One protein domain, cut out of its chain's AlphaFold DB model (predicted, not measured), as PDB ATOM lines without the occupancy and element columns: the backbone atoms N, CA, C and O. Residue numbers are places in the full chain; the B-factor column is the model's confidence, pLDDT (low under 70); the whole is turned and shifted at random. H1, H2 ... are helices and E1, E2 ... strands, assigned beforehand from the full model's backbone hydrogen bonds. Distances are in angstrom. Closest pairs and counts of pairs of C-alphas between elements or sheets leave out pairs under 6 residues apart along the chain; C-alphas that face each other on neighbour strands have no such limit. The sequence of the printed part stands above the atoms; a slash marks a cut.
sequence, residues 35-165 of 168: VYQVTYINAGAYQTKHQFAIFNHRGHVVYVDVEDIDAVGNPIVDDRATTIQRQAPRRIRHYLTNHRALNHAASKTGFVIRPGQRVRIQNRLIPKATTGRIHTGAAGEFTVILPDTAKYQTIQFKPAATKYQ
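This is residues 35 to 165 of the 168 residues of an uncharacterized protein of Limosilactobacillus pontis (UniProt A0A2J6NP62). One antiparallel sheet of eight strands is curled like part of a barrel, folding back so that E5 and E4 face E3, E2, E1, E8 and E7, with E6 as the hinge. Helices H2 and H3 pack at the E3 end of this sheet, H2 along E3 and E2, while H1 only grazes it. The printed part has 131 residues, with E1, E2, E3, H1, H2, H3, E4, E5, E6, E7 and E8 in that order along the chain; across the sheet the order is E3, E2, E1, E8, E7, E6, E5, E4, and the class is mixed. It is compact, with a radius of gyration of the C-alphas of 14.2 A and a rounded outline of 35 by 34 by 29 A.

E1, residues 35 to 42, begins at C-alpha 35 (-17.268, -20.781, 48.427) and is 22.6 A long. E2, residues 47 to 55, is the longest strand at 25.3 A, and E3 is residues 61 to 65. H1 is residues 83 to 86, H2 residues 88 to 97, 14.2 A long from C-alpha 88 at (-24.200, -16.917, 37.087), and H3 residues 99 to 106. E4 is residues 110 to 114, E5 118 to 122, E6 130 to 136 with 18.6 A, E7 142 to 145, and E8 154 to 159 with 16.4 A, ending at C-alpha 159 (-15.095, -16.212, 51.720).

E1, E2 and E3 form one meander, each strand the antiparallel neighbour of the one before, and E4 to E8 form another. E1 and E2 are a hairpin, with N 38 and O 51 at 2.8 A. E2 and E3 are also a hairpin, with N 64 and O 52 at 2.8 A. E1 of the one meander and E8 of the other are neighbours, antiparallel with 159 degrees between their N-to-C directions, and N 37 and O 158 are within hydrogen-bond range at 2.8 A. E6 pairs in a staggered way, with E7 over residues 133 to 136, N 135 and O 143 at 2.8 A, and with E5 over residues 130 to 133, N 132 and O 119 at 2.8 A. The closest C-alphas of the edge strands E3 and E4, Val 61 and Phe 111, are 6.3 A apart. H2 is on the sheet over E3 and E2, at a height over the sheet of 9.8 A, along the strands at 11 degrees to E2 on the local plane; its closest C-alphas to E3 are Ala 88 and Val 64, 6.2 A. H3 is on the sheet too, over none of its strands but only just, with 2 of its C-alphas falling on E3. H2 and H3 touch only at the corner, Tyr 95 and Leu 102 having the closest C-alphas at 4.8 A. Every O i to N i+4 pair is within hydrogen-bond range in H2 and H3; H1 is too short for such a pair, and its one O i to N i+3 pair is not within range.

The C-alphas farthest apart, of Asp 79 and Pro 115, are 43.0 A apart. The printed part has no cut, and its long link is residues 66 to 82, from E3 to H1. The mean pLDDT of the printed part is 91.9, and no printed residue is under 70.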
ATOM      1  N   VAL A  35     -17.011 -21.668  49.555       96.19
ATOM      2  CA  VAL A  35     -17.268 -20.781  48.427       96.19
ATOM      3  C   VAL A  35     -16.565 -19.459  48.647       96.19
ATOM      4  O   VAL A  35     -16.620 -18.893  49.738       96.19
ATOM      5  N   TYR A  36     -15.903 -18.986  47.600       96.62
ATOM      6  CA  TYR A  36     -15.136 -17.754  47.602       96.62
ATOM      7  C   TYR A  36     -15.618 -16.824  46.501       96.62
ATOM      8  O   TYR A  36     -15.916 -17.262  45.390       96.62
ATOM      9  N   GLN A  37     -15.638 -15.540  46.815       96.44
ATOM     10  CA  GLN A  37     -15.586 -14.465  45.841       96.44
ATOM     11  C   GLN A  37     -14.125 -14.284  45.449       96.44
ATOM     12  O   GLN A  37     -13.240 -14.234  46.308       96.44
ATOM     13  N   VAL A  38     -13.871 -14.254  44.149       96.44
ATOM     14  CA  VAL A  38     -12.526 -14.224  43.593       96.44
ATOM     15  C   VAL A  38     -12.353 -12.961  42.781       96.44
ATOM     16  O   VAL A  38     -13.098 -12.742  41.827       96.44
ATOM     17  N   THR A  39     -11.337 -12.178  43.128       96.44
ATOM     18  CA  THR A  39     -10.956 -10.971  42.396       96.44
ATOM     19  C   THR A  39      -9.589 -11.180  41.767       96.44
ATOM     20  O   THR A  39      -8.598 -11.413  42.457       96.44
ATOM     21  N   TYR A  40      -9.541 -11.102  40.444       96.44
ATOM     22  CA  TYR A  40      -8.320 -11.129  39.649       96.44
ATOM     23  C   TYR A  40      -7.878  -9.696  39.410       96.44
ATOM     24  O   TYR A  40      -8.673  -8.900  38.921       96.44
ATOM     25  N   ILE A  41      -6.627  -9.378  39.725       96.12
ATOM     26  CA  ILE A  41      -6.072  -8.029  39.625       96.12
ATOM     27  C   ILE A  41      -4.914  -8.056  38.630       96.12
ATOM     28  O   ILE A  41      -3.964  -8.828  38.784       96.12
ATOM     29  N   ASN A  42      -5.011  -7.209  37.607       94.06
ATOM     30  CA  ASN A  42      -3.910  -6.854  36.723       94.06
ATOM     31  C   ASN A  42      -3.449  -5.438  37.079       94.06
ATOM     32  O   ASN A  42      -4.083  -4.461  36.674       94.06
ATOM     33  N   ALA A  43      -2.364  -5.337  37.847       83.25
ATOM     34  CA  ALA A  43      -1.868  -4.054  38.339       83.25
ATOM     35  C   ALA A  43      -1.350  -3.162  37.199       83.25
ATOM     36  O   ALA A  43      -1.591  -1.961  37.210       83.25
ATOM     37  N   GLY A  44      -0.709  -3.751  36.184       85.56
ATOM     38  CA  GLY A  44      -0.130  -3.003  35.064       85.56
ATOM     39  C   GLY A  44      -1.160  -2.408  34.100       85.56
ATOM     40  O   GLY A  44      -0.853  -1.450  33.401       85.56
ATOM     41  N   ALA A  45      -2.379  -2.954  34.062       86.94
ATOM     42  CA  ALA A  45      -3.459  -2.461  33.203       86.94
ATOM     43  C   ALA A  45      -4.619  -1.814  33.977       86.94
ATOM     44  O   ALA A  45      -5.618  -1.462  33.355       86.94
ATOM     45  N   TYR A  46      -4.526  -1.709  35.309       86.25
ATOM     46  CA  TYR A  46      -5.617  -1.257  36.186       86.25
ATOM     47  C   TYR A  46      -6.948  -1.987  35.924       86.25
ATOM     48  O   TYR A  46      -8.024  -1.394  35.933       86.25
ATOM     49  N   GLN A  47      -6.877  -3.295  35.659       90.06
ATOM     50  CA  GLN A  47      -8.039  -4.121  35.323       90.06
ATOM     51  C   GLN A  47      -8.325  -5.146  36.412       90.06
ATOM     52  O   GLN A  47      -7.418  -5.841  36.880       90.06
ATOM     53  N   THR A  48      -9.608  -5.319  36.728       93.69
ATOM     54  CA  THR A  48     -10.095  -6.397  37.587       93.69
ATOM     55  C   THR A  48     -11.087  -7.301  36.862       93.69
ATOM     56  O   THR A  48     -11.735  -6.914  35.884       93.69
ATOM     57  N   LYS A  49     -11.180  -8.552  37.321       95.12
ATOM     58  CA  LYS A  49     -12.254  -9.484  36.957       95.12
ATOM     59  C   LYS A  49     -12.730 -10.247  38.179       95.12
ATOM     60  O   LYS A  49     -11.938 -10.526  39.077       95.12
ATOM     61  N   HIS A  50     -13.999 -10.636  38.160       95.31
ATOM     62  CA  HIS A  50     -14.660 -11.275  39.287       95.31
ATOM     63  C   HIS A  50     -15.178 -12.668  38.916       95.31
ATOM     64  O   HIS A  50     -15.653 -12.913  37.804       95.31
ATOM     65  N   GLN A  51     -15.067 -13.607  39.853       95.88
ATOM     66  CA  GLN A  51     -15.648 -14.947  39.754       95.88
ATOM     67  C   GLN A  51     -16.125 -15.428  41.125       95.88
ATOM     68  O   GLN A  51     -15.655 -14.968  42.160       95.88
ATOM     69  N   PHE A  52     -16.988 -16.439  41.133       96.56
ATOM     70  CA  PHE A  52     -17.171 -17.306  42.294       96.56
ATOM     71  C   PHE A  52     -16.343 -18.579  42.125       96.56
ATOM     72  O   PHE A  52     -16.376 -19.200  41.065       96.56
ATOM     73  N   ALA A  53     -15.641 -18.997  43.175       96.50
ATOM     74  CA  ALA A  53     -14.956 -20.283  43.262       96.50
ATOM     75  C   ALA A  53     -15.666 -21.178  44.280       96.50
ATOM     76  O   ALA A  53     -15.701 -20.866  45.468       96.50
ATOM     77  N   ILE A  54     -16.225 -22.297  43.820       96.75
ATOM     78  CA  ILE A  54     -16.991 -23.235  44.649       96.75
ATOM     79  C   ILE A  54     -16.179 -24.523  44.784       96.75
ATOM     80  O   ILE A  54     -16.034 -25.275  43.819       96.75
ATOM     81  N   PHE A  55     -15.634 -24.767  45.976       95.50
ATOM     82  CA  PHE A  55     -14.826 -25.942  46.292       95.50
ATOM     83  C   PHE A  55     -15.697 -27.090  46.793       95.50
ATOM     84  O   PHE A  55     -16.469 -26.924  47.736       95.50
ATOM     85  N   ASN A  56     -15.531 -28.278  46.218       94.06
ATOM     86  CA  ASN A  56     -16.190 -29.489  46.694       94.06
ATOM     87  C   ASN A  56     -15.465 -30.116  47.902       94.06
ATOM     88  O   ASN A  56     -14.439 -29.623  48.374       94.06
ATOM     89  N   HIS A  57     -15.981 -31.244  48.393       91.25
ATOM     90  CA  HIS A  57     -15.420 -31.976  49.537       91.25
ATOM     91  C   HIS A  57     -13.993 -32.502  49.299       91.25
ATOM     92  O   HIS A  57     -13.259 -32.734  50.258       91.25
ATOM     93  N   ARG A  58     -13.583 -32.663  48.035       90.00
ATOM     94  CA  ARG A  58     -12.232 -33.094  47.630       90.00
ATOM     95  C   ARG A  58     -11.270 -31.921  47.436       90.00
ATOM     96  O   ARG A  58     -10.099 -32.138  47.159       90.00
ATOM     97  N   GLY A  59     -11.755 -30.687  47.565       89.31
ATOM     98  CA  GLY A  59     -10.996 -29.469  47.297       89.31
ATOM     99  C   GLY A  59     -10.861 -29.115  45.816       89.31
ATOM    100  O   GLY A  59     -10.149 -28.173  45.474       89.31
ATOM    101  N   HIS A  60     -11.555 -29.819  44.922       92.81
ATOM    102  CA  HIS A  60     -11.655 -29.401  43.527       92.81
ATOM    103  C   HIS A  60     -12.611 -28.214  43.425       92.81
ATOM    104  O   HIS A  60     -13.613 -28.163  44.138       92.81
ATOM    105  N   VAL A  61     -12.324 -27.279  42.528       94.94
ATOM    106  CA  VAL A  61     -13.050 -26.009  42.427       94.94
ATOM    107  C   VAL A  61     -13.801 -25.921  41.116       94.94
ATOM    108  O   VAL A  61     -13.249 -26.309  40.102       94.94
ATOM    109  N   VAL A  62     -15.004 -25.361  41.087       95.25
ATOM    110  CA  VAL A  62     -15.609 -24.835  39.853       95.25
ATOM    111  C   VAL A  62     -15.624 -23.311  39.914       95.25
ATOM    112  O   VAL A  62     -15.923 -22.734  40.960       95.25
ATOM    113  N   TYR A  63     -15.299 -22.665  38.795       95.31
ATOM    114  CA  TYR A  63     -15.352 -21.211  38.658       95.31
ATOM    115  C   TYR A  63     -16.624 -20.789  37.924       95.31
ATOM    116  O   TYR A  63     -16.985 -21.383  36.902       95.31
ATOM    117  N   VAL A  64     -17.295 -19.759  38.430       95.81
ATOM    118  CA  VAL A  64     -18.447 -19.128  37.780       95.81
ATOM    119  C   VAL A  64     -18.112 -17.671  37.500       95.81
ATOM    120  O   VAL A  64     -17.879 -16.906  38.433       95.81
ATOM    121  N   ASP A  65     -18.082 -17.306  36.217       94.75
ATOM    122  CA  ASP A  65     -17.875 -15.928  35.765       94.75
ATOM    123  C   ASP A  65     -19.042 -15.053  36.230       94.75
ATOM    124  O   ASP A  65     -20.196 -15.386  35.967       94.75
ATOM    125  N   VAL A  66     -18.738 -13.932  36.881       95.25
ATOM    126  CA  VAL A  66     -19.707 -12.872  37.200       95.25
ATOM    127  C   VAL A  66     -19.247 -11.573  36.550       95.25
ATOM    128  O   VAL A  66     -18.102 -11.475  36.095       95.25
ATOM    129  N   GLU A  67     -20.160 -10.625  36.380       92.88
ATOM    130  CA  GLU A  67     -19.820  -9.293  35.876       92.88
ATOM    131  C   GLU A  67     -19.139  -8.503  36.994       92.88
ATOM    132  O   GLU A  67     -17.924  -8.305  36.928       92.88
ATOM    133  N   ASP A  68     -19.872  -8.252  38.073       92.56
ATOM    134  CA  ASP A  68     -19.341  -7.730  39.327       92.56
ATOM    135  C   ASP A  68     -20.052  -8.365  40.545       92.56
ATOM    136  O   ASP A  68     -20.891  -9.269  40.410       92.56
ATOM    137  N   ILE A  69     -19.666  -7.956  41.752       91.25
ATOM    138  CA  ILE A  69     -20.205  -8.412  43.028       91.25
ATOM    139  C   ILE A  69     -20.587  -7.189  43.867       91.25
ATOM    140  O   ILE A  69     -19.741  -6.351  44.164       91.25
ATOM    141  N   ASP A  70     -21.846  -7.106  44.296       90.00
ATOM    142  CA  ASP A  70     -22.316  -5.989  45.121       90.00
ATOM    143  C   ASP A  70     -21.715  -5.999  46.542       90.00
ATOM    144  O   ASP A  70     -21.088  -6.966  46.989       90.00
ATOM    145  N   ALA A  71     -21.956  -4.927  47.300       87.00
ATOM    146  CA  ALA A  71     -21.454  -4.779  48.670       87.00
ATOM    147  C   ALA A  71     -21.928  -5.887  49.639       87.00
ATOM    148  O   ALA A  71     -21.280  -6.147  50.652       87.00
ATOM    149  N   VAL A  72     -23.045  -6.555  49.335       86.12
ATOM    150  CA  VAL A  72     -23.623  -7.653  50.131       86.12
ATOM    151  C   VAL A  72     -23.145  -9.023  49.619       86.12
ATOM    152  O   VAL A  72     -23.458 -10.078  50.182       86.12
ATOM    153  N   GLY A  73     -22.351  -9.028  48.553       84.88
ATOM    154  CA  GLY A  73     -21.741 -10.200  47.975       84.88
ATOM    155  C   GLY A  73     -22.570 -10.915  46.913       84.88
ATOM    156  O   GLY A  73     -22.311 -12.096  46.670       84.88
ATOM    157  N   ASN A  74     -23.574 -10.271  46.317       90.00
ATOM    158  CA  ASN A  74     -24.363 -10.850  45.230       90.00
ATOM    159  C   ASN A  74     -23.702 -10.636  43.873       90.00
ATOM    160  O   ASN A  74     -23.193  -9.546  43.629       90.00
ATOM    161  N   PRO A  75     -23.782 -11.616  42.957       92.00
ATOM    162  CA  PRO A  75     -23.485 -11.371  41.553       92.00
ATOM    163  C   PRO A  75     -24.384 -10.260  41.003       92.00
ATOM    164  O   PRO A  75     -25.610 -10.374  41.083       92.00
ATOM    165  N   ILE A  76     -23.778  -9.231  40.422       92.31
ATOM    166  CA  ILE A  76     -24.484  -8.201  39.664       92.31
ATOM    167  C   ILE A  76     -24.753  -8.746  38.256       92.31
ATOM    168  O   ILE A  76     -23.943  -9.475  37.672       92.31
ATOM    169  N   VAL A  77     -25.952  -8.464  37.749       92.06
ATOM    170  CA  VAL A  77     -26.366  -8.796  36.387       92.06
ATOM    171  C   VAL A  77     -27.020  -7.559  35.794       92.06
ATOM    172  O   VAL A  77     -28.177  -7.272  36.087       92.06
ATOM    173  N   ASP A  78     -26.263  -6.840  34.977       92.19
ATOM    174  CA  ASP A  78     -26.700  -5.638  34.275       92.19
ATOM    175  C   ASP A  78     -26.607  -5.819  32.745       92.19
ATOM    176  O   ASP A  78     -26.378  -6.921  32.225       92.19
ATOM    177  N   ASP A  79     -26.773  -4.725  32.003       90.94
ATOM    178  CA  ASP A  79     -26.715  -4.736  30.540       90.94
ATOM    179  C   ASP A  79     -25.322  -5.085  29.993       90.94
ATOM    180  O   ASP A  79     -25.213  -5.628  28.889       90.94
ATOM    181  N   ARG A  80     -24.262  -4.850  30.776       90.12
ATOM    182  CA  ARG A  80     -22.865  -5.142  30.421       90.12
ATOM    183  C   ARG A  80     -22.520  -6.617  30.624       90.12
ATOM    184  O   ARG A  80     -21.547  -7.105  30.041       90.12
ATOM    185  N   ALA A  81     -23.310  -7.345  31.415       91.31
ATOM    186  CA  ALA A  81     -23.109  -8.765  31.650       91.31
ATOM    187  C   ALA A  81     -23.265  -9.584  30.357       91.31
ATOM    188  O   ALA A  81     -24.293  -9.554  29.677       91.31
ATOM    189  N   THR A  82     -22.260 -10.404  30.056       93.56
ATOM    190  CA  THR A  82     -22.313 -11.386  28.962       93.56
ATOM    191  C   THR A  82     -23.373 -12.461  29.221       93.56
ATOM    192  O   THR A  82     -23.748 -12.724  30.365       93.56
ATOM    193  N   THR A  83     -23.786 -13.195  28.181       93.44
ATOM    194  CA  THR A  83     -24.737 -14.319  28.304       93.44
ATOM    195  C   THR A  83     -24.334 -15.333  29.382       93.44
ATOM    196  O   THR A  83     -25.190 -15.865  30.084       93.44
ATOM    197  N   ILE A  84     -23.032 -15.586  29.557       92.12
ATOM    198  CA  ILE A  84     -22.522 -16.522  30.569       92.12
ATOM    199  C   ILE A  84     -22.636 -15.933  31.983       92.12
ATOM    200  O   ILE A  84     -23.023 -16.654  32.903       92.12
ATOM    201  N   GLN A  85     -22.347 -14.641  32.156       94.62
ATOM    202  CA  GLN A  85     -22.445 -13.949  33.448       94.62
ATOM    203  C   GLN A  85     -23.902 -13.770  33.889       94.62
ATOM    204  O   GLN A  85     -24.215 -13.982  35.056       94.62
ATOM    205  N   ARG A  86     -24.828 -13.513  32.954       95.00
ATOM    206  CA  ARG A  86     -26.275 -13.463  33.243       95.00
ATOM    207  C   ARG A  86     -26.805 -14.773  33.833       95.00
ATOM    208  O   ARG A  86     -27.743 -14.778  34.623       95.00
ATOM    209  N   GLN A  87     -26.186 -15.902  33.487       95.12
ATOM    210  CA  GLN A  87     -26.539 -17.215  34.035       95.12
ATOM    211  C   GLN A  87     -25.891 -17.502  35.399       95.12
ATOM    212  O   GLN A  87     -26.218 -18.521  36.021       95.12
ATOM    213  N   ALA A  88     -24.982 -16.653  35.886       95.19
ATOM    214  CA  ALA A  88     -24.200 -16.917  37.087       95.19
ATOM    215  C   ALA A  88     -25.051 -17.171  38.341       95.19
ATOM    216  O   ALA A  88     -24.797 -18.191  38.988       95.19
ATOM    217  N   PRO A  89     -26.104 -16.383  38.661       94.69
ATOM    218  CA  PRO A  89     -26.929 -16.645  39.844       94.69
ATOM    219  C   PRO A  89     -27.543 -18.051  39.831       94.69
ATOM    220  O   PRO A  89     -27.488 -18.784  40.823       94.69
ATOM    221  N   ARG A  90     -28.059 -18.479  38.670       95.50
ATOM    222  CA  ARG A  90     -28.628 -19.820  38.484       95.50
ATOM    223  C   ARG A  90     -27.561 -20.908  38.608       95.50
ATOM    224  O   ARG A  90     -27.820 -21.926  39.247       95.50
ATOM    225  N   ARG A  91     -26.375 -20.715  38.018       96.06
ATOM    226  CA  ARG A  91     -25.272 -21.694  38.075       96.06
ATOM    227  C   ARG A  91     -24.718 -21.847  39.488       96.06
ATOM    228  O   ARG A  91     -24.525 -22.976  39.923       96.06
ATOM    229  N   ILE A  92     -24.532 -20.740  40.209       96.31
ATOM    230  CA  ILE A  92     -24.128 -20.754  41.619       96.31
ATOM    231  C   ILE A  92     -25.154 -21.557  42.412       96.31
ATOM    232  O   ILE A  92     -24.796 -22.587  42.972       96.31
ATOM    233  N   ARG A  93     -26.442 -21.183  42.368       95.38
ATOM    234  CA  ARG A  93     -27.504 -21.916  43.077       95.38
ATOM    235  C   ARG A  93     -27.496 -23.409  42.746       95.38
ATOM    236  O   ARG A  93     -27.557 -24.222  43.659       95.38
ATOM    237  N   HIS A  94     -27.379 -23.762  41.466       96.12
ATOM    238  CA  HIS A  94     -27.330 -25.153  41.023       96.12
ATOM    239  C   HIS A  94     -26.163 -25.930  41.647       96.12
ATOM    240  O   HIS A  94     -26.368 -27.037  42.134       96.12
ATOM    241  N   TYR A  95     -24.956 -25.363  41.677       95.75
ATOM    242  CA  TYR A  95     -23.800 -26.033  42.279       95.75
ATOM    243  C   TYR A  95     -23.861 -26.092  43.809       95.75
ATOM    244  O   TYR A  95     -23.337 -27.039  44.390       95.75
ATOM    245  N   LEU A  96     -24.518 -25.128  44.460       94.81
ATOM    246  CA  LEU A  96     -24.720 -25.152  45.911       94.81
ATOM    247  C   LEU A  96     -25.738 -26.208  46.352       94.81
ATOM    248  O   LEU A  96     -25.598 -26.754  47.442       94.81
ATOM    249  N   THR A  97     -26.754 -26.495  45.534       94.19
ATOM    250  CA  THR A  97     -27.825 -27.442  45.889       94.19
ATOM    251  C   THR A  97     -27.673 -28.823  45.254       94.19
ATOM    252  O   THR A  97     -28.350 -29.759  45.670       94.19
ATOM    253  N   ASN A  98     -26.805 -28.984  44.252       95.38
ATOM    254  CA  ASN A  98     -26.592 -30.253  43.561       95.38
ATOM    255  C   ASN A  98     -25.117 -30.674  43.606       95.38
ATOM    256  O   ASN A  98     -24.310 -30.326  42.740       95.38
ATOM    257  N   HIS A  99     -24.780 -31.510  44.592       92.38
ATOM    258  CA  HIS A  99     -23.422 -32.027  44.769       92.38
ATOM    259  C   HIS A  99     -22.916 -32.842  43.575       92.38
ATOM    260  O   HIS A  99     -21.723 -32.798  43.279       92.38
ATOM    261  N   ARG A 100     -23.787 -33.583  42.874       94.12
ATOM    262  CA  ARG A 100     -23.379 -34.361  41.691       94.12
ATOM    263  C   ARG A 100     -22.920 -33.427  40.577       94.12
ATOM    264  O   ARG A 100     -21.844 -33.631  40.020       94.12
ATOM    265  N   ALA A 101     -23.692 -32.372  40.315       95.06
ATOM    266  CA  ALA A 101     -23.337 -31.360  39.328       95.06
ATOM    267  C   ALA A 101     -22.047 -30.620  39.700       95.06
ATOM    268  O   ALA A 101     -21.167 -30.479  38.852       95.06
ATOM    269  N   LEU A 102     -21.899 -30.216  40.967       95.25
ATOM    270  CA  LEU A 102     -20.671 -29.598  41.468       95.25
ATOM    271  C   LEU A 102     -19.462 -30.519  41.274       95.25
ATOM    272  O   LEU A 102     -18.459 -30.101  40.707       95.25
ATOM    273  N   ASN A 103     -19.548 -31.777  41.708       94.50
ATOM    274  CA  ASN A 103     -18.433 -32.719  41.620       94.50
ATOM    275  C   ASN A 103     -18.026 -33.006  40.169       94.50
ATOM    276  O   ASN A 103     -16.833 -33.060  39.878       94.50
ATOM    277  N   HIS A 104     -19.000 -33.155  39.266       94.12
ATOM    278  CA  HIS A 104     -18.742 -33.366  37.842       94.12
ATOM    279  C   HIS A 104     -18.157 -32.124  37.154       94.12
ATOM    280  O   HIS A 104     -17.312 -32.251  36.272       94.12
ATOM    281  N   ALA A 105     -18.584 -30.918  37.536       92.56
ATOM    282  CA  ALA A 105     -18.022 -29.687  36.985       92.56
ATOM    283  C   ALA A 105     -16.608 -29.419  37.527       92.56
ATOM    284  O   ALA A 105     -15.706 -29.095  36.758       92.56
ATOM    285  N   ALA A 106     -16.406 -29.596  38.835       91.75
ATOM    286  CA  ALA A 106     -15.147 -29.319  39.518       91.75
ATOM    287  C   ALA A 106     -14.023 -30.304  39.155       91.75
ATOM    288  O   ALA A 106     -12.852 -29.966  39.282       91.75
ATOM    289  N   SER A 107     -14.338 -31.518  38.688       84.94
ATOM    290  CA  SER A 107     -13.312 -32.469  38.233       84.94
ATOM    291  C   SER A 107     -12.578 -32.025  36.962       84.94
ATOM    292  O   SER A 107     -11.534 -32.588  36.645       84.94
ATOM    293  N   LYS A 108     -13.099 -31.025  36.239       79.31
ATOM    294  CA  LYS A 108     -12.547 -30.538  34.963       79.31
ATOM    295  C   LYS A 108     -11.610 -29.339  35.118       79.31
ATOM    296  O   LYS A 108     -11.051 -28.862  34.135       79.31
ATOM    297  N   THR A 109     -11.467 -28.818  36.327       73.69
ATOM    298  CA  THR A 109     -10.850 -27.519  36.607       73.69
ATOM    299  C   THR A 109      -9.626 -27.685  37.496       73.69
ATOM    300  O   THR A 109      -9.603 -28.478  38.435       73.69
ATOM    301  N   GLY A 110      -8.571 -26.933  37.183       72.06
ATOM    302  CA  GLY A 110      -7.282 -27.068  37.849       72.06
ATOM    303  C   GLY A 110      -7.146 -26.088  39.005       72.06
ATOM    304  O   GLY A 110      -6.790 -24.939  38.773       72.06
ATOM    305  N   PHE A 111      -7.370 -26.540  40.239       86.31
ATOM    306  CA  PHE A 111      -6.812 -25.912  41.441       86.31
ATOM    307  C   PHE A 111      -6.137 -26.997  42.263       86.31
ATOM    308  O   PHE A 111      -6.799 -27.885  42.799       86.31
ATOM    309  N   VAL A 112      -4.809 -26.951  42.321       85.12
ATOM    310  CA  VAL A 112      -4.005 -27.983  42.982       85.12
ATOM    311  C   VAL A 112      -2.944 -27.318  43.838       85.12
ATOM    312  O   VAL A 112      -2.140 -26.533  43.327       85.12
ATOM    313  N   ILE A 113      -2.925 -27.660  45.125       82.75
ATOM    314  CA  ILE A 113      -1.844 -27.271  46.029       82.75
ATOM    315  C   ILE A 113      -0.632 -28.161  45.765       82.75
ATOM    316  O   ILE A 113      -0.735 -29.381  45.668       82.75
ATOM    317  N   ARG A 114       0.526 -27.524  45.647       82.88
ATOM    318  CA  ARG A 114       1.850 -28.116  45.491       82.88
ATOM    319  C   ARG A 114       2.689 -27.847  46.748       82.88
ATOM    320  O   ARG A 114       2.365 -26.927  47.507       82.88
ATOM    321  N   PRO A 115       3.784 -28.604  46.956       76.19
ATOM    322  CA  PRO A 115       4.721 -28.351  48.048       76.19
ATOM    323  C   PRO A 115       5.177 -26.885  48.111       76.19
ATOM    324  O   PRO A 115       5.283 -26.209  47.083       76.19
ATOM    325  N   GLY A 116       5.433 -26.395  49.327       79.31
ATOM    326  CA  GLY A 116       5.846 -25.007  49.562       79.31
ATOM    327  C   GLY A 116       4.728 -23.978  49.363       79.31
ATOM    328  O   GLY A 116       5.006 -22.874  48.907       79.31
ATOM    329  N   GLN A 117       3.470 -24.349  49.648       83.19
ATOM    330  CA  GLN A 117       2.295 -23.465  49.554       83.19
ATOM    331  C   GLN A 117       2.135 -22.816  48.170       83.19
ATOM    332  O   GLN A 117       1.764 -21.648  48.025       83.19
ATOM    333  N   ARG A 118       2.427 -23.585  47.118       87.44
ATOM    334  CA  ARG A 118       2.244 -23.142  45.734       87.44
ATOM    335  C   ARG A 118       0.917 -23.667  45.214       87.44
ATOM    336  O   ARG A 118       0.579 -24.815  45.469       87.44
ATOM    337  N   VAL A 119       0.173 -22.877  44.452       90.94
ATOM    338  CA  VAL A 119      -1.070 -23.336  43.812       90.94
ATOM    339  C   VAL A 119      -0.916 -23.262  42.317       90.94
ATOM    340  O   VAL A 119      -0.519 -22.231  41.785       90.94
ATOM    341  N   ARG A 120      -1.278 -24.347  41.637       92.06
ATOM    342  CA  ARG A 120      -1.494 -24.349  40.194       92.06
ATOM    343  C   ARG A 120      -2.964 -24.054  39.906       92.06
ATOM    344  O   ARG A 120      -3.816 -24.826  40.342       92.06
ATOM    345  N   ILE A 121      -3.231 -22.975  39.171       92.19
ATOM    346  CA  ILE A 121      -4.571 -22.543  38.747       92.19
ATOM    347  C   ILE A 121      -4.689 -22.654  37.228       92.19
ATOM    348  O   ILE A 121      -3.768 -22.278  36.501       92.19
ATOM    349  N   GLN A 122      -5.823 -23.163  36.755       91.25
ATOM    350  CA  GLN A 122      -6.229 -23.122  35.356       91.25
ATOM    351  C   GLN A 122      -7.743 -22.931  35.255       91.25
ATOM    352  O   GLN A 122      -8.516 -23.717  35.808       91.25
ATOM    353  N   ASN A 123      -8.161 -21.895  34.533       90.69
ATOM    354  CA  ASN A 123      -9.563 -21.582  34.266       90.69
ATOM    355  C   ASN A 123      -9.689 -20.699  33.014       90.69
ATOM    356  O   ASN A 123      -8.733 -20.523  32.268       90.69
ATOM    357  N   ARG A 124     -10.867 -20.126  32.760       88.88
ATOM    358  CA  ARG A 124     -11.084 -19.286  31.574       88.88
ATOM    359  C   ARG A 124     -10.271 -17.982  31.576       88.88
ATOM    360  O   ARG A 124      -9.865 -17.527  30.513       88.88
ATOM    361  N   LEU A 125     -10.034 -17.386  32.747       90.88
ATOM    362  CA  LEU A 125      -9.233 -16.164  32.897       90.88
ATOM    363  C   LEU A 125      -7.723 -16.456  32.879       90.88
ATOM    364  O   LEU A 125      -6.940 -15.583  32.512       90.88
ATOM    365  N   ILE A 126      -7.331 -17.683  33.235       91.69
ATOM    366  CA  ILE A 126      -5.958 -18.207  33.237       91.69
ATOM    367  C   ILE A 126      -5.948 -19.516  32.422       91.69
ATOM    368  O   ILE A 126      -5.965 -20.611  32.996       91.69
ATOM    369  N   PRO A 127      -5.993 -19.429  31.076       89.12
ATOM    370  CA  PRO A 127      -6.207 -20.595  30.214       89.12
ATOM    371  C   PRO A 127      -5.013 -21.556  30.202       89.12
ATOM    372  O   PRO A 127      -5.189 -22.774  30.120       89.12
ATOM    373  N   LYS A 128      -3.794 -21.018  30.334       91.00
ATOM    374  CA  LYS A 128      -2.569 -21.795  30.537       91.00
ATOM    375  C   LYS A 128      -2.372 -22.000  32.029       91.00
ATOM    376  O   LYS A 128      -2.366 -21.030  32.772       91.00
ATOM    377  N   ALA A 129      -2.171 -23.241  32.464       91.31
ATOM    378  CA  ALA A 129      -1.991 -23.511  33.882       91.31
ATOM    379  C   ALA A 129      -0.774 -22.761  34.453       91.31
ATOM    380  O   ALA A 129       0.353 -22.939  33.984       91.31
ATOM    381  N   THR A 130      -0.998 -21.963  35.495       94.12
ATOM    382  CA  THR A 130       0.021 -21.097  36.102       94.12
ATOM    383  C   THR A 130       0.177 -21.444  37.573       94.12
ATOM    384  O   THR A 130      -0.803 -21.728  38.257       94.12
ATOM    385  N   THR A 131       1.415 -21.469  38.068       94.75
ATOM    386  CA  THR A 131       1.702 -21.716  39.486       94.75
ATOM    387  C   THR A 131       2.044 -20.417  40.200       94.75
ATOM    388  O   THR A 131       2.997 -19.748  39.810       94.75
ATOM    389  N   GLY A 132       1.305 -20.107  41.261       94.19
ATOM    390  CA  GLY A 132       1.550 -18.973  42.150       94.19
ATOM    391  C   GLY A 132       1.914 -19.386  43.570       94.19
ATOM    392  O   GLY A 132       1.845 -20.567  43.920       94.19
ATOM    393  N   ARG A 133       2.301 -18.404  44.383       94.94
ATOM    394  CA  ARG A 133       2.523 -18.540  45.832       94.94
ATOM    395  C   ARG A 133       1.270 -18.118  46.590       94.94
ATOM    396  O   ARG A 133       0.667 -17.107  46.242       94.94
ATOM    397  N   ILE A 134       0.894 -18.873  47.614       93.44
ATOM    398  CA  ILE A 134      -0.227 -18.527  48.489       93.44
ATOM    399  C   ILE A 134       0.268 -17.636  49.623       93.44
ATOM    400  O   ILE A 134       1.286 -17.930  50.240       93.44
ATOM    401  N   HIS A 135      -0.498 -16.597  49.925       92.06
ATOM    402  CA  HIS A 135      -0.410 -15.831  51.160       92.06
ATOM    403  C   HIS A 135      -1.740 -15.963  51.891       92.06
ATOM    404  O   HIS A 135      -2.793 -15.630  51.343       92.06
ATOM    405  N   THR A 136      -1.708 -16.493  53.108       90.00
ATOM    406  CA  THR A 136      -2.901 -16.633  53.947       90.00
ATOM    407  C   THR A 136      -3.266 -15.293  54.570       90.00
ATOM    408  O   THR A 136      -2.398 -14.618  55.115       90.00
ATOM    409  N   GLY A 137      -4.540 -14.920  54.487       85.62
ATOM    410  CA  GLY A 137      -5.096 -13.732  55.126       85.62
ATOM    411  C   GLY A 137      -5.881 -14.069  56.394       85.62
ATOM    412  O   GLY A 137      -5.911 -15.211  56.861       85.62
ATOM    413  N   ALA A 138      -6.546 -13.057  56.949       83.62
ATOM    414  CA  ALA A 138      -7.451 -13.227  58.079       83.62
ATOM    415  C   ALA A 138      -8.730 -13.981  57.667       83.62
ATOM    416  O   ALA A 138      -9.088 -14.046  56.495       83.62
ATOM    417  N   ALA A 139      -9.438 -14.564  58.640       83.44
ATOM    418  CA  ALA A 139     -10.781 -15.132  58.452       83.44
ATOM    419  C   ALA A 139     -10.929 -16.178  57.315       83.44
ATOM    420  O   ALA A 139     -12.020 -16.391  56.786       83.44
ATOM    421  N   GLY A 140      -9.851 -16.884  56.955       85.94
ATOM    422  CA  GLY A 140      -9.864 -17.895  55.892       85.94
ATOM    423  C   GLY A 140      -9.795 -17.325  54.473       85.94
ATOM    424  O   GLY A 140     -10.004 -18.077  53.516       85.94
ATOM    425  N   GLU A 141      -9.505 -16.029  54.345       93.44
ATOM    426  CA  GLU A 141      -9.080 -15.387  53.107       93.44
ATOM    427  C   GLU A 141      -7.681 -15.858  52.713       93.44
ATOM    428  O   GLU A 141      -6.860 -16.242  53.549       93.44
ATOM    429  N   PHE A 142      -7.387 -15.822  51.420       94.69
ATOM    430  CA  PHE A 142      -6.030 -16.024  50.934       94.69
ATOM    431  C   PHE A 142      -5.841 -15.356  49.581       94.69
ATOM    432  O   PHE A 142      -6.785 -15.121  48.834       94.69
ATOM    433  N   THR A 143      -4.591 -15.067  49.253       95.62
ATOM    434  CA  THR A 143      -4.206 -14.462  47.985       95.62
ATOM    435  C   THR A 143      -3.209 -15.363  47.281       95.62
ATOM    436  O   THR A 143      -2.267 -15.859  47.894       95.62
ATOM    437  N   VAL A 144      -3.407 -15.581  45.986       95.56
ATOM    438  CA  VAL A 144      -2.438 -16.260  45.130       95.56
ATOM    439  C   VAL A 144      -1.705 -15.205  44.314       95.56
ATOM    440  O   VAL A 144      -2.321 -14.497  43.520       95.56
ATOM    441  N   ILE A 145      -0.392 -15.119  44.514       95.75
ATOM    442  CA  ILE A 145       0.504 -14.256  43.745       95.75
ATOM    443  C   ILE A 145       1.070 -15.082  42.594       95.75
ATOM    444  O   ILE A 145       1.783 -16.068  42.814       95.75
ATOM    445  N   LEU A 146       0.698 -14.718  41.374       95.00
ATOM    446  CA  LEU A 146       1.188 -15.315  40.140       95.00
ATOM    447  C   LEU A 146       2.504 -14.650  39.694       95.00
ATOM    448  O   LEU A 146       2.838 -13.572  40.174       95.00
ATOM    449  N   PRO A 147       3.274 -15.290  38.793       94.25
ATOM    450  CA  PRO A 147       4.457 -14.674  38.195       94.25
ATOM    451  C   PRO A 147       4.102 -13.406  37.410       94.25
ATOM    452  O   PRO A 147       3.019 -13.334  36.832       94.25
ATOM    453  N   ASP A 148       5.050 -12.478  37.279       91.25
ATOM    454  CA  ASP A 148       4.850 -11.194  36.580       91.25
ATOM    455  C   ASP A 148       4.476 -11.347  35.096       91.25
ATOM    456  O   ASP A 148       3.845 -10.475  34.506       91.25
ATOM    457  N   THR A 149       4.811 -12.492  34.494       90.50
ATOM    458  CA  THR A 149       4.439 -12.845  33.115       90.50
ATOM    459  C   THR A 149       2.967 -13.236  32.957       90.50
ATOM    460  O   THR A 149       2.486 -13.389  31.832       90.50
ATOM    461  N   ALA A 150       2.234 -13.438  34.054       92.44
ATOM    462  CA  ALA A 150       0.810 -13.726  34.018       92.44
ATOM    463  C   ALA A 150      -0.001 -12.442  33.796       92.44
ATOM    464  O   ALA A 150       0.293 -11.397  34.368       92.44
ATOM    465  N   LYS A 151      -1.092 -12.545  33.022       93.38
ATOM    466  CA  LYS A 151      -2.020 -11.424  32.792       93.38
ATOM    467  C   LYS A 151      -2.564 -10.829  34.097       93.38
ATOM    468  O   LYS A 151      -2.740  -9.623  34.180       93.38
ATOM    469  N   TYR A 152      -2.871 -11.671  35.079       95.25
ATOM    470  CA  TYR A 152      -3.285 -11.246  36.415       95.25
ATOM    471  C   TYR A 152      -2.184 -11.648  37.388       95.25
ATOM    472  O   TYR A 152      -1.878 -12.836  37.483       95.25
ATOM    473  N   GLN A 153      -1.588 -10.686  38.089       94.88
ATOM    474  CA  GLN A 153      -0.490 -10.952  39.023       94.88
ATOM    475  C   GLN A 153      -1.014 -11.363  40.402       94.88
ATOM    476  O   GLN A 153      -0.372 -12.142  41.103       94.88
ATOM    477  N   THR A 154      -2.214 -10.911  40.768       96.00
ATOM    478  CA  THR A 154      -2.796 -11.167  42.089       96.00
ATOM    479  C   THR A 154      -4.206 -11.720  41.951       96.00
ATOM    480  O   THR A 154      -5.020 -11.197  41.190       96.00
ATOM    481  N   ILE A 155      -4.507 -12.781  42.700       97.00
ATOM    482  CA  ILE A 155      -5.838 -13.386  42.766       97.00
ATOM    483  C   ILE A 155      -6.251 -13.481  44.229       97.00
ATOM    484  O   ILE A 155      -5.692 -14.275  44.985       97.00
ATOM    485  N   GLN A 156      -7.225 -12.678  44.626       95.94
ATOM    486  CA  GLN A 156      -7.734 -12.639  45.991       95.94
ATOM    487  C   GLN A 156      -8.923 -13.583  46.128       95.94
ATOM    488  O   GLN A 156      -9.834 -13.551  45.304       95.94
ATOM    489  N   PHE A 157      -8.921 -14.405  47.173       96.06
ATOM    490  CA  PHE A 157     -10.007 -15.304  47.536       96.06
ATOM    491  C   PHE A 157     -10.586 -14.857  48.874       96.06
ATOM    492  O   PHE A 157      -9.989 -15.084  49.929       96.06
ATOM    493  N   LYS A 158     -11.783 -14.271  48.828       94.94
ATOM    494  CA  LYS A 158     -12.548 -13.873  50.009       94.94
ATOM    495  C   LYS A 158     -13.707 -14.842  50.240       94.94
ATOM    496  O   LYS A 158     -14.415 -15.134  49.277       94.94
ATOM    497  N   PRO A 159     -13.926 -15.384  51.452       94.94
ATOM    498  CA  PRO A 159     -15.095 -16.212  51.720       94.94
ATOM    499  C   PRO A 159     -16.381 -15.497  51.295       94.94
ATOM    500  O   PRO A 159     -16.615 -14.345  51.656       94.94
ATOM    501  N   ALA A 160     -17.214 -16.177  50.512       94.88
ATOM    502  CA  ALA A 160     -18.509 -15.640  50.117       94.88
ATOM    503  C   ALA A 160     -19.448 -15.523  51.331       94.88
ATOM    504  O   ALA A 160     -19.304 -16.257  52.313       94.88
ATOM    505  N   ALA A 161     -20.452 -14.646  51.240       92.56
ATOM    506  CA  ALA A 161     -21.478 -14.505  52.272       92.56
ATOM    507  C   ALA A 161     -22.129 -15.856  52.627       92.56
ATOM    508  O   ALA A 161     -22.277 -16.727  51.766       92.56
ATOM    509  N   THR A 162     -22.580 -16.019  53.876       91.56
ATOM    510  CA  THR A 162     -23.087 -17.292  54.429       91.56
ATOM    511  C   THR A 162     -24.140 -17.971  53.552       91.56
ATOM    512  O   THR A 162     -24.122 -19.188  53.400       91.56
ATOM    513  N   LYS A 163     -25.020 -17.199  52.902       92.06
ATOM    514  CA  LYS A 163     -26.054 -17.721  51.988       92.06
ATOM    515  C   LYS A 163     -25.507 -18.463  50.761       92.06
ATOM    516  O   LYS A 163     -26.225 -19.268  50.176       92.06
ATOM    517  N   TYR A 164     -24.263 -18.184  50.373       94.31
ATOM    518  CA  TYR A 164     -23.571 -18.834  49.264       94.31
ATOM    519  C   TYR A 164     -22.661 -19.973  49.716       94.31
ATOM    520  O   TYR A 164     -22.075 -20.641  48.869       94.31
ATOM    521  N   GLN A 165     -22.515 -20.209  51.021       94.19
ATOM    522  CA  GLN A 165     -21.736 -21.342  51.498       94.19
ATOM    523  C   GLN A 165     -22.503 -22.649  51.284       94.19
ATOM    524  O   GLN A 165     -23.734 -22.693  51.342       94.19
TER     525      GLN A 165